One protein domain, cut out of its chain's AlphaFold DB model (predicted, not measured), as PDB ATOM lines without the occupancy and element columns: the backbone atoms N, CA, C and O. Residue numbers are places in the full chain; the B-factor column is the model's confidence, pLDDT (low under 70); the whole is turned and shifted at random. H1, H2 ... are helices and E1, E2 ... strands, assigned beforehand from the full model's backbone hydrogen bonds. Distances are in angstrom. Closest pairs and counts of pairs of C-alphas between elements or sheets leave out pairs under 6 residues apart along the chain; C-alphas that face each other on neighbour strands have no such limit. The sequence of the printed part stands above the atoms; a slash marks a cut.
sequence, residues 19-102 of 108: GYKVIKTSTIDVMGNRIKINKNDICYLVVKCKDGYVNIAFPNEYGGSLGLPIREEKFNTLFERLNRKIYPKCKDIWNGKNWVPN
ATOM      1  N   GLY A  19       4.413   2.808  22.355       93.31
ATOM      2  CA  GLY A  19       3.505   1.791  21.859       93.31
ATOM      3  C   GLY A  19       2.133   1.864  22.500       93.31
ATOM      4  O   GLY A  19       2.012   2.007  23.720       93.31
ATOM      5  N   TYR A  20       1.109   1.654  21.682       94.50
ATOM      6  CA  TYR A  20      -0.279   1.566  22.104       94.50
ATOM      7  C   TYR A  20      -0.966   0.368  21.456       94.50
ATOM      8  O   TYR A  20      -0.623  -0.039  20.346       94.50
ATOM      9  N   LYS A  21      -1.948  -0.197  22.156       96.31
ATOM     10  CA  LYS A  21      -2.763  -1.318  21.685       96.31
ATOM     11  C   LYS A  21      -4.222  -0.910  21.607       96.31
ATOM     12  O   LYS A  21      -4.748  -0.312  22.541       96.31
ATOM     13  N   VAL A  22      -4.890  -1.284  20.523       96.19
ATOM     14  CA  VAL A  22      -6.334  -1.103  20.375       96.19
ATOM     15  C   VAL A  22      -7.069  -2.064  21.314       96.19
ATOM     16  O   VAL A  22      -6.933  -3.284  21.201       96.19
ATOM     17  N   ILE A  23      -7.885  -1.539  22.227       97.25
ATOM     18  CA  ILE A  23      -8.587  -2.354  23.238       97.25
ATOM     19  C   ILE A  23      -9.914  -2.934  22.729       97.25
ATOM     20  O   ILE A  23     -10.380  -3.961  23.229       97.25
ATOM     21  N   LYS A  24     -10.517  -2.309  21.707       96.19
ATOM     22  CA  LYS A  24     -11.759  -2.764  21.065       96.19
ATOM     23  C   LYS A  24     -11.797  -2.416  19.578       96.19
ATOM     24  O   LYS A  24     -11.388  -1.327  19.184       96.19
ATOM     25  N   THR A  25     -12.343  -3.322  18.768       96.12
ATOM     26  CA  THR A  25     -12.570  -3.084  17.336       96.12
ATOM     27  C   THR A  25     -13.530  -1.913  17.155       96.12
ATOM     28  O   THR A  25     -14.574  -1.849  17.806       96.12
ATOM     29  N   SER A  26     -13.182  -0.980  16.277       94.56
ATOM     30  CA  SER A  26     -13.989   0.207  16.011       94.56
ATOM     31  C   SER A  26     -13.763   0.716  14.595       94.56
ATOM     32  O   SER A  26     -12.785   0.364  13.939       94.56
ATOM     33  N   THR A  27     -14.666   1.576  14.140       93.50
ATOM     34  CA  THR A  27     -14.485   2.349  12.915       93.50
ATOM     35  C   THR A  27     -14.234   3.801  13.298       93.50
ATOM     36  O   THR A  27     -14.970   4.393  14.101       93.50
ATOM     37  N   ILE A  28     -13.172   4.371  12.745       89.50
ATOM     38  CA  ILE A  28     -12.798   5.771  12.915       89.50
ATOM     39  C   ILE A  28     -12.961   6.509  11.590       89.50
ATOM     40  O   ILE A  28     -12.669   5.961  10.529       89.50
ATOM     41  N   ASP A  29     -13.449   7.742  11.668       86.94
ATOM     42  CA  ASP A  29     -13.571   8.621  10.513       86.94
ATOM     43  C   ASP A  29     -12.293   9.445  10.400       86.94
ATOM     44  O   ASP A  29     -11.928  10.188  11.313       86.94
ATOM     45  N   VAL A  30     -11.605   9.287   9.278       84.50
ATOM     46  CA  VAL A  30     -10.324   9.917   8.984       84.50
ATOM     47  C   VAL A  30     -10.465  10.645   7.658       84.50
ATOM     48  O   VAL A  30     -10.499  10.022   6.599       84.50
ATOM     49  N   MET A  31     -10.591  11.973   7.717       80.50
ATOM     50  CA  MET A  31     -10.711  12.836   6.531       80.50
ATOM     51  C   MET A  31     -11.796  12.366   5.540       80.50
ATOM     52  O   MET A  31     -11.574  12.317   4.336       80.50
ATOM     53  N   GLY A  32     -12.965  11.965   6.054       82.94
ATOM     54  CA  GLY A  32     -14.084  11.469   5.241       82.94
ATOM     55  C   GLY A  32     -14.021   9.979   4.881       82.94
ATOM     56  O   GLY A  32     -14.987   9.453   4.339       82.94
ATOM     57  N   ASN A  33     -12.939   9.277   5.229       87.31
ATOM     58  CA  ASN A  33     -12.816   7.833   5.042       87.31
ATOM     59  C   ASN A  33     -13.114   7.078   6.336       87.31
ATOM     60  O   ASN A  33     -12.666   7.467   7.414       87.31
ATOM     61  N   ARG A  34     -13.826   5.955   6.222       90.94
ATOM     62  CA  ARG A  34     -14.117   5.065   7.352       90.94
ATOM     63  C   ARG A  34     -13.049   3.988   7.429       90.94
ATOM     64  O   ARG A  34     -12.998   3.106   6.578       90.94
ATOM     65  N   ILE A  35     -12.213   4.045   8.456       91.25
ATOM     66  CA  ILE A  35     -11.122   3.093   8.661       91.25
ATOM     67  C   ILE A  35     -11.477   2.187   9.830       91.25
ATOM     68  O   ILE A  35     -11.785   2.653  10.928       91.25
ATOM     69  N   LYS A  36     -11.445   0.877   9.590       93.62
ATOM     70  CA  LYS A  36     -11.618  -0.125  10.639       93.62
ATOM     71  C   LYS A  36     -10.282  -0.344  11.342       93.62
ATOM     72  O   LYS A  36      -9.296  -0.665  10.688       93.62
ATOM     73  N   ILE A  37     -10.285  -0.222  12.663       93.19
ATOM     74  CA  ILE A  37      -9.196  -0.665  13.536       93.19
ATOM     75  C   ILE A  37      -9.672  -1.884  14.321       93.19
ATOM     76  O   ILE A  37     -10.816  -1.924  14.790       93.19
ATOM     77  N   ASN A  38      -8.826  -2.897  14.450       95.88
ATOM     78  CA  ASN A  38      -9.177  -4.147  15.104       95.88
ATOM     79  C   ASN A  38      -8.604  -4.187  16.517       95.88
ATOM     80  O   ASN A  38      -7.541  -3.642  16.806       95.88
ATOM     81  N   LYS A  39      -9.320  -4.859  17.420       96.69
ATOM     82  CA  LYS A  39      -8.794  -5.181  18.746       96.69
ATOM     83  C   LYS A  39      -7.434  -5.877  18.612       96.69
ATOM     84  O   LYS A  39      -7.291  -6.789  17.805       96.69
ATOM     85  N   ASN A  40      -6.499  -5.496  19.476       95.94
ATOM     86  CA  ASN A  40      -5.105  -5.941  19.524       95.94
ATOM     87  C   ASN A  40      -4.188  -5.402  18.419       95.94
ATOM     88  O   ASN A  40      -2.994  -5.696  18.478       95.94
ATOM     89  N   ASP A  41      -4.680  -4.584  17.482       94.25
ATOM     90  CA  ASP A  41      -3.783  -3.852  16.586       94.25
ATOM     91  C   ASP A  41      -2.850  -2.965  17.424       94.25
ATOM     92  O   ASP A  41      -3.261  -2.363  18.424       94.25
ATOM     93  N   ILE A  42      -1.578  -2.911  17.032       93.88
ATOM     94  CA  ILE A  42      -0.542  -2.146  17.726       93.88
ATOM     95  C   ILE A  42      -0.156  -0.959  16.855       93.88
ATOM     96  O   ILE A  42       0.152  -1.116  15.675       93.88
ATOM     97  N   CYS A  43      -0.123   0.220  17.457       92.81
ATOM     98  CA  CYS A  43       0.398   1.429  16.842       92.81
ATOM     99  C   CYS A  43       1.414   2.093  17.771       92.81
ATOM    100  O   CYS A  43       1.651   1.652  18.898       92.81
ATOM    101  N   TYR A  44       2.017   3.163  17.281       89.31
ATOM    102  CA  TYR A  44       2.733   4.121  18.105       89.31
ATOM    103  C   TYR A  44       2.161   5.519  17.876       89.31
ATOM    104  O   TYR A  44       1.548   5.796  16.840       89.31
ATOM    105  N   LEU A  45       2.290   6.378  18.879       73.81
ATOM    106  CA  LEU A  45       1.645   7.689  18.895       73.81
ATOM    107  C   LEU A  45       2.638   8.782  18.511       73.81
ATOM    108  O   LEU A  45       3.665   8.932  19.165       73.81
ATOM    109  N   VAL A  46       2.329   9.587  17.491       69.19
ATOM    110  CA  VAL A  46       3.199  10.689  17.063       69.19
ATOM    111  C   VAL A  46       2.402  11.972  16.897       69.19
ATOM    112  O   VAL A  46       1.626  12.116  15.969       69.19
ATOM    113  N   VAL A  47       2.714  12.948  17.749       68.25
ATOM    114  CA  VAL A  47       2.245  14.345  17.753       68.25
ATOM    115  C   VAL A  47       0.788  14.510  18.171       68.25
ATOM    116  O   VAL A  47      -0.160  14.246  17.429       68.25
ATOM    117  N   LYS A  48       0.631  15.067  19.371       71.56
ATOM    118  CA  LYS A  48      -0.594  15.748  19.764       71.56
ATOM    119  C   LYS A  48      -0.659  17.074  19.002       71.56
ATOM    120  O   LYS A  48       0.202  17.935  19.166       71.56
ATOM    121  N   CYS A  49      -1.657  17.214  18.144       70.06
ATOM    122  CA  CYS A  49      -1.905  18.427  17.377       70.06
ATOM    123  C   CYS A  49      -2.684  19.441  18.228       70.06
ATOM    124  O   CYS A  49      -3.449  19.058  19.116       70.06
ATOM    125  N   LYS A  50      -2.534  20.739  17.927       62.16
ATOM    126  CA  LYS A  50      -3.232  21.835  18.629       62.16
ATOM    127  C   LYS A  50      -4.765  21.698  18.617       62.16
ATOM    128  O   LYS A  50      -5.413  22.139  19.557       62.16
ATOM    129  N   ASP A  51      -5.330  21.012  17.624       77.50
ATOM    130  CA  ASP A  51      -6.782  20.963  17.383       77.50
ATOM    131  C   ASP A  51      -7.504  19.773  18.052       77.50
ATOM    132  O   ASP A  51      -8.573  19.343  17.605       77.50
ATOM    133  N   GLY A  52      -6.919  19.190  19.106       82.12
ATOM    134  CA  GLY A  52      -7.506  18.042  19.816       82.12
ATOM    135  C   GLY A  52      -7.471  16.742  19.005       82.12
ATOM    136  O   GLY A  52      -8.321  15.862  19.165       82.12
ATOM    137  N   TYR A  53      -6.501  16.638  18.099       85.00
ATOM    138  CA  TYR A  53      -6.196  15.424  17.355       85.00
ATOM    139  C   TYR A  53      -4.862  14.862  17.807       85.00
ATOM    140  O   TYR A  53      -3.949  15.593  18.189       85.00
ATOM    141  N   VAL A  54      -4.737  13.552  17.691       86.25
ATOM    142  CA  VAL A  54      -3.474  12.852  17.815       86.25
ATOM    143  C   VAL A  54      -3.245  12.083  16.529       86.25
ATOM    144  O   VAL A  54      -4.163  11.439  16.025       86.25
ATOM    145  N   ASN A  55      -2.044  12.165  15.972       86.00
ATOM    146  CA  ASN A  55      -1.678  11.306  14.857       86.00
ATOM    147  C   ASN A  55      -1.123   9.984  15.411       86.00
ATOM    148  O   ASN A  55      -0.217   9.957  16.242       86.00
ATOM    149  N   ILE A  56      -1.695   8.864  14.975       88.62
ATOM    150  CA  ILE A  56      -1.192   7.515  15.264       88.62
ATOM    151  C   ILE A  56      -0.564   6.928  14.016       88.62
ATOM    152  O   ILE A  56      -0.997   7.231  12.911       88.62
ATOM    153  N   ALA A  57       0.416   6.050  14.187       90.19
ATOM    154  CA  ALA A  57       1.045   5.343  13.087       90.19
ATOM    155  C   ALA A  57       1.009   3.831  13.337       90.19
ATOM    156  O   ALA A  57       1.530   3.333  14.336       90.19
ATOM    157  N   PHE A  58       0.382   3.096  12.421       91.00
ATOM    158  CA  PHE A  58       0.413   1.636  12.411       91.00
ATOM    159  C   PHE A  58       1.613   1.175  11.583       91.00
ATOM    160  O   PHE A  58       1.659   1.491  10.391       91.00
ATOM    161  N   PRO A  59       2.594   0.465  12.164       88.25
ATOM    162  CA  PRO A  59       3.710  -0.069  11.395       88.25
ATOM    163  C   PRO A  59       3.195  -1.076  10.362       88.25
ATOM    164  O   PRO A  59       2.318  -1.885  10.661       88.25
ATOM    165  N   ASN A  60       3.747  -1.037   9.153       83.50
ATOM    166  CA  ASN A  60       3.454  -2.019   8.113       83.50
ATOM    167  C   ASN A  60       4.634  -2.985   7.917       83.50
ATOM    168  O   ASN A  60       5.734  -2.789   8.443       83.50
ATOM    169  N   GLU A  61       4.396  -4.061   7.171       80.50
ATOM    170  CA  GLU A  61       5.401  -5.099   6.914       80.50
ATOM    171  C   GLU A  61       6.524  -4.662   5.966       80.50
ATOM    172  O   GLU A  61       7.596  -5.259   5.978       80.50
ATOM    173  N   TYR A  62       6.317  -3.583   5.211       79.25
ATOM    174  CA  TYR A  62       7.263  -3.046   4.232       79.25
ATOM    175  C   TYR A  62       8.220  -1.999   4.825       79.25
ATOM    176  O   TYR A  62       8.875  -1.264   4.091       79.25
ATOM    177  N   GLY A  63       8.280  -1.890   6.156       71.81
ATOM    178  CA  GLY A  63       9.144  -0.935   6.853       71.81
ATOM    179  C   GLY A  63       8.624   0.505   6.873       71.81
ATOM    180  O   GLY A  63       9.343   1.407   7.290       71.81
ATOM    181  N   GLY A  64       7.377   0.732   6.460       80.00
ATOM    182  CA  GLY A  64       6.686   2.012   6.587       80.00
ATOM    183  C   GLY A  64       5.648   2.015   7.710       80.00
ATOM    184  O   GLY A  64       5.582   1.116   8.554       80.00
ATOM    185  N   SER A  65       4.789   3.031   7.696       85.62
ATOM    186  CA  SER A  65       3.649   3.124   8.605       85.62
ATOM    187  C   SER A  65       2.452   3.800   7.954       85.62
ATOM    188  O   SER A  65       2.623   4.716   7.152       85.62
ATOM    189  N   LEU A  66       1.247   3.404   8.353       86.31
ATOM    190  CA  LEU A  66       0.012   4.108   8.026       86.31
ATOM    191  C   LEU A  66      -0.310   5.123   9.129       86.31
ATOM    192  O   LEU A  66      -0.667   4.731  10.240       86.31
ATOM    193  N   GLY A  67      -0.174   6.411   8.813       87.12
ATOM    194  CA  GLY A  67      -0.494   7.518   9.716       87.12
ATOM    195  C   GLY A  67      -1.975   7.899   9.662       87.12
ATOM    196  O   GLY A  67      -2.482   8.173   8.577       87.12
ATOM    197  N   LEU A  68      -2.658   7.944  10.807       88.25
ATOM    198  CA  LEU A  68      -4.074   8.298  10.925       88.25
ATOM    199  C   LEU A  68      -4.275   9.405  11.978       88.25
ATOM    200  O   LEU A  68      -3.925   9.193  13.140       88.25
ATOM    201  N   PRO A  69      -4.882  10.555  11.637       88.44
ATOM    202  CA  PRO A  69      -5.362  11.500  12.639       88.44
ATOM    203  C   PRO A  69      -6.612  10.955  13.337       88.44
ATOM    204  O   PRO A  69      -7.594  10.588  12.692       88.44
ATOM    205  N   ILE A  70      -6.609  10.953  14.669       88.62
ATOM    206  CA  ILE A  70      -7.736  10.550  15.513       88.62
ATOM    207  C   ILE A  70      -8.029  11.634  16.555       88.62
ATOM    208  O   ILE A  70      -7.113  12.244  17.096       88.62
ATOM    209  N   ARG A  71      -9.307  11.902  16.849       88.75
ATOM    210  CA  ARG A  71      -9.682  12.796  17.960       88.75
ATOM    211  C   ARG A  71      -9.120  12.254  19.270       88.75
ATOM    212  O   ARG A  71      -9.268  11.065  19.545       88.75
ATOM    213  N   GLU A  72      -8.534  13.120  20.089       88.00
ATOM    214  CA  GLU A  72      -7.888  12.728  21.346       88.00
ATOM    215  C   GLU A  72      -8.836  11.958  22.280       88.00
ATOM    216  O   GLU A  72      -8.469  10.914  22.811       88.00
ATOM    217  N   GLU A  73     -10.092  12.389  22.394       90.69
ATOM    218  CA  GLU A  73     -11.125  11.688  23.171       90.69
ATOM    219  C   GLU A  73     -11.336  10.241  22.697       90.69
ATOM    220  O   GLU A  73     -11.462   9.302  23.487       90.69
ATOM    221  N   LYS A  74     -11.341  10.038  21.375       91.00
ATOM    222  CA  LYS A  74     -11.520   8.718  20.773       91.00
ATOM    223  C   LYS A  74     -10.257   7.871  20.917       91.00
ATOM    224  O   LYS A  74     -10.356   6.667  21.113       91.00
ATOM    225  N   PHE A  75      -9.079   8.488  20.890       91.44
ATOM    226  CA  PHE A  75      -7.825   7.807  21.195       91.44
ATOM    227  C   PHE A  75      -7.803   7.295  22.646       91.44
ATOM    228  O   PHE A  75      -7.643   6.097  22.874       91.44
ATOM    229  N   ASN A  76      -8.090   8.165  23.615       91.06
ATOM    230  CA  ASN A  76      -8.083   7.833  25.046       91.06
ATOM    231  C   ASN A  76      -9.085   6.728  25.432       91.06
ATOM    232  O   ASN A  76      -8.934   6.087  26.467       91.06
ATOM    233  N   THR A  77     -10.109   6.489  24.608       94.06
ATOM    234  CA  THR A  77     -11.131   5.453  24.835       94.06
ATOM    235  C   THR A  77     -10.915   4.168  24.032       94.06
ATOM    236  O   THR A  77     -11.606   3.174  24.278       94.06
ATOM    237  N   LEU A  78     -10.009   4.169  23.048       94.69
ATOM    238  CA  LEU A  78      -9.764   3.031  22.152       94.69
ATOM    239  C   LEU A  78      -8.373   2.420  22.302       94.69
ATOM    240  O   LEU A  78      -8.177   1.296  21.837       94.69
ATOM    241  N   PHE A  79      -7.435   3.117  22.937       94.38
ATOM    242  CA  PHE A  79      -6.038   2.713  23.002       94.38
ATOM    243  C   PHE A  79      -5.547   2.633  24.447       94.38
ATOM    244  O   PHE A  79      -5.820   3.512  25.259       94.38
ATOM    245  N   GLU A  80      -4.779   1.591  24.754       95.56
ATOM    246  CA  GLU A  80      -4.019   1.466  26.001       95.56
ATOM    247  C   GLU A  80      -2.519   1.586  25.718       95.56
ATOM    248  O   GLU A  80      -2.037   1.104  24.692       95.56
ATOM    249  N   ARG A  81      -1.765   2.217  26.622       94.06
ATOM    250  CA  ARG A  81      -0.305   2.335  26.496       94.06
ATOM    251  C   ARG A  81       0.361   1.007  26.866       94.06
ATOM    252  O   ARG A  81       0.050   0.422  27.897       94.06
ATOM    253  N   LEU A  82       1.320   0.562  26.055       93.94
ATOM    254  CA  LEU A  82       2.047  -0.701  26.241       93.94
ATOM    255  C   LEU A  82       3.319  -0.573  27.098       93.94
ATOM    256  O   LEU A  82       3.999  -1.573  27.314       93.94
ATOM    257  N   ASN A  83       3.669   0.640  27.540       91.69
ATOM    258  CA  ASN A  83       4.887   0.951  28.306       91.69
ATOM    259  C   ASN A  83       6.186   0.413  27.670       91.69
ATOM    260  O   ASN A  83       7.149   0.092  28.358       91.69
ATOM    261  N   ARG A  84       6.212   0.318  26.339       91.38
ATOM    262  CA  ARG A  84       7.381  -0.061  25.542       91.38
ATOM    263  C   ARG A  84       7.350   0.668  24.209       91.38
ATOM    264  O   ARG A  84       6.281   1.081  23.758       91.38
ATOM    265  N   LYS A  85       8.512   0.792  23.573       90.25
ATOM    266  CA  LYS A  85       8.611   1.411  22.254       90.25
ATOM    267  C   LYS A  85       8.180   0.435  21.151       90.25
ATOM    268  O   LYS A  85       8.438  -0.767  21.244       90.25
ATOM    269  N   ILE A  86       7.514   0.950  20.123       91.31
ATOM    270  CA  ILE A  86       7.142   0.230  18.901       91.31
ATOM    271  C   ILE A  86       7.741   0.988  17.726       91.31
ATOM    272  O   ILE A  86       7.593   2.202  17.626       91.31
ATOM    273  N   TYR A  87       8.396   0.256  16.832       88.19
ATOM    274  CA  TYR A  87       9.091   0.819  15.684       88.19
ATOM    275  C   TYR A  87       8.581   0.177  14.390       88.19
ATOM    276  O   TYR A  87       8.212  -1.005  14.404       88.19
ATOM    277  N   PRO A  88       8.574   0.911  13.264       86.81
ATOM    278  CA  PRO A  88       8.421   0.302  11.945       86.81
ATOM    279  C   PRO A  88       9.526  -0.736  11.694       86.81
ATOM    280  O   PRO A  88      10.617  -0.647  12.259       86.81
ATOM    281  N   LYS A  89       9.253  -1.741  10.855       84.56
ATOM    282  CA  LYS A  89      10.223  -2.795  10.497       84.56
ATOM    283  C   LYS A  89      11.222  -2.307   9.435       84.56
ATOM    284  O   LYS A  89      11.289  -2.855   8.342       84.56
ATOM    285  N   CYS A  90      11.952  -1.240   9.733       85.12
ATOM    286  CA  CYS A  90      12.955  -0.646   8.847       85.12
ATOM    287  C   CYS A  90      14.318  -0.561   9.531       85.12
ATOM    288  O   CYS A  90      14.389  -0.457  10.753       85.12
ATOM    289  N   LYS A  91      15.396  -0.592   8.737       88.38
ATOM    290  CA  LYS A  91      16.778  -0.566   9.242       88.38
ATOM    291  C   LYS A  91      17.071   0.685  10.069       88.38
ATOM    292  O   LYS A  91      17.709   0.578  11.109       88.38
ATOM    293  N   ASP A  92      16.577   1.832   9.616       88.62
ATOM    294  CA  ASP A  92      16.800   3.134  10.237       88.62
ATOM    295  C   ASP A  92      15.455   3.806  10.537       88.62
ATOM    296  O   ASP A  92      14.497   3.668   9.777       88.62
ATOM    297  N   ILE A  93      15.373   4.532  11.649       85.88
ATOM    298  CA  ILE A  93      14.179   5.232  12.137       85.88
ATOM    299  C   ILE A  93      14.498   6.704  12.429       85.88
ATOM    300  O   ILE A  93      15.628   7.049  12.763       85.88
ATOM    301  N   TRP A  94      13.508   7.591  12.325       83.69
ATOM    302  CA  TRP A  94      13.672   9.012  12.641       83.69
ATOM    303  C   TRP A  94      13.415   9.278  14.123       83.69
ATOM    304  O   TRP A  94      12.281   9.222  14.572       83.69
ATOM    305  N   ASN A  95      14.421   9.653  14.909       79.31
ATOM    306  CA  ASN A  95      14.225   9.895  16.345       79.31
ATOM    307  C   ASN A  95      13.738  11.314  16.695       79.31
ATOM    308  O   ASN A  95      13.952  11.760  17.817       79.31
ATOM    309  N   GLY A  96      13.183  12.067  15.741       75.31
ATOM    310  CA  GLY A  96      12.831  13.482  15.921       75.31
ATOM    311  C   GLY A  96      13.950  14.472  15.597       75.31
ATOM    312  O   GLY A  96      13.660  15.654  15.421       75.31
ATOM    313  N   LYS A  97      15.204  14.015  15.492       81.50
ATOM    314  CA  LYS A  97      16.368  14.862  15.178       81.50
ATOM    315  C   LYS A  97      17.223  14.323  14.038       81.50
ATOM    316  O   LYS A  97      17.697  15.110  13.232       81.50
ATOM    317  N   ASN A  98      17.443  13.011  14.004       85.12
ATOM    318  CA  ASN A  98      18.277  12.330  13.018       85.12
ATOM    319  C   ASN A  98      17.681  10.962  12.665       85.12
ATOM    320  O   ASN A  98      16.919  10.379  13.443       85.12
ATOM    321  N   TRP A  99      18.086  10.425  11.513       85.56
ATOM    322  CA  TRP A  99      17.923   9.006  11.212       85.56
ATOM    323  C   TRP A  99      18.937   8.204  12.029       85.56
ATOM    324  O   TRP A  99      20.127   8.518  12.019       85.56
ATOM    325  N   VAL A 100      18.462   7.206  12.770       88.62
ATOM    326  CA  VAL A 100      19.275   6.345  13.638       88.62
ATOM    327  C   VAL A 100      18.947   4.873  13.384       88.62
ATOM    328  O   VAL A 100      17.806   4.581  13.020       88.62
ATOM    329  N   PRO A 101      19.887   3.938  13.610       90.62
ATOM    330  CA  PRO A 101      19.606   2.512  13.481       90.62
ATOM    331  C   PRO A 101      18.430   2.080  14.361       90.62
ATOM    332  O   PRO A 101      18.290   2.529  15.502       90.62
ATOM    333  N   ASN A 102      17.581   1.202  13.834       88.62
ATOM    334  CA  ASN A 102      16.427   0.681  14.548       88.62
ATOM    335  C   ASN A 102      16.877  -0.272  15.666       88.62
ATOM    336  O   ASN A 102      17.426  -1.337  15.362       88.62
TER     337      ASN A 102
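Overview. This is residues 19 to 102 of the 108 residues of an uncharacterized protein of Lachnospiraceae bacterium (UniProt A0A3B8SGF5). A strongly twisted, curled sheet of five strands, E6 E5 E4 E1 E7, makes the main body; helix H1, the turn from E6 to E7, packs on it, and the hairpin of E2 and E3 lies next to E6. A second, very small hairpin, E8 and E9, lies off to one side, apart from the other named elements. The printed part has 84 residues with one named helix and nine named strands, in the order E1 E2 E3 E4 E5 E6 H1 E7 E8 E9, and is mostly strand; each of its three sheets is antiparallel. It is compact, with a radius of gyration of the C-alphas of 12.9 A and spans of 33 by 28 by 26 A.

Arrangement. Start at E1, residues 19 to 22, an inner strand with E7, residues 79 to 85, and E4, residues 42 to 48, as antiparallel neighbours. Look for N 21 and O 80 at 2.9 A, and for N 20 and O 43 at 2.8 A. Next come E2, residues 26 to 30, and E3, residues 33 to 37, a hairpin with N 28 and O 35 at 2.9 A. The pairing of E4 is staggered: residues 42 to 44 pair with E1, residues 44 to 48 with E5, residues 53 to 59. There N 46 and O 55 are 2.9 A apart. E6, residues 65 to 71, is an edge strand, as is E7, and has N 68 and O 56 of E5 at 2.8 A; E4 E5 E6 form a meander, each strand the antiparallel neighbour of the one before. The closest C-alphas of E2 and E6, Val 30 and Pro 69, are 6.4 A apart. H1, residues 72 to 78, is on the sheet at a height of 7.1 A, only just over E6 with 3 of its 7 C-alphas, and slantwise to the strands, at 49 degrees to E6 on the local plane. In H1 every O i to N i+4 pair is within hydrogen-bond range. Last, E8, residues 92 to 94, and E9, residues 99 to 101, form a hairpin with N 93 and O 100 at 2.8 A.

Along the chain. Find C-alpha 19 at (3.505, 1.791, 21.859), where E1 begins. E4 runs 18.0 A from first to last C-alpha, E5 19.3 A, E6 18.9 A, H1 9.9 A and E7 14.7 A. E9 ends at C-alpha 101, at (19.606, 2.512, 13.481).

Size, cuts and confidence. The two C-alphas farthest apart, those of Gly 32 and Pro 101, are 35.8 A apart. The printed part has no cut and no long link; E7 to E8 is short, the others tight. Mean pLDDT of the printed part is 87.4, with residues 46, 47 and 50 under 70.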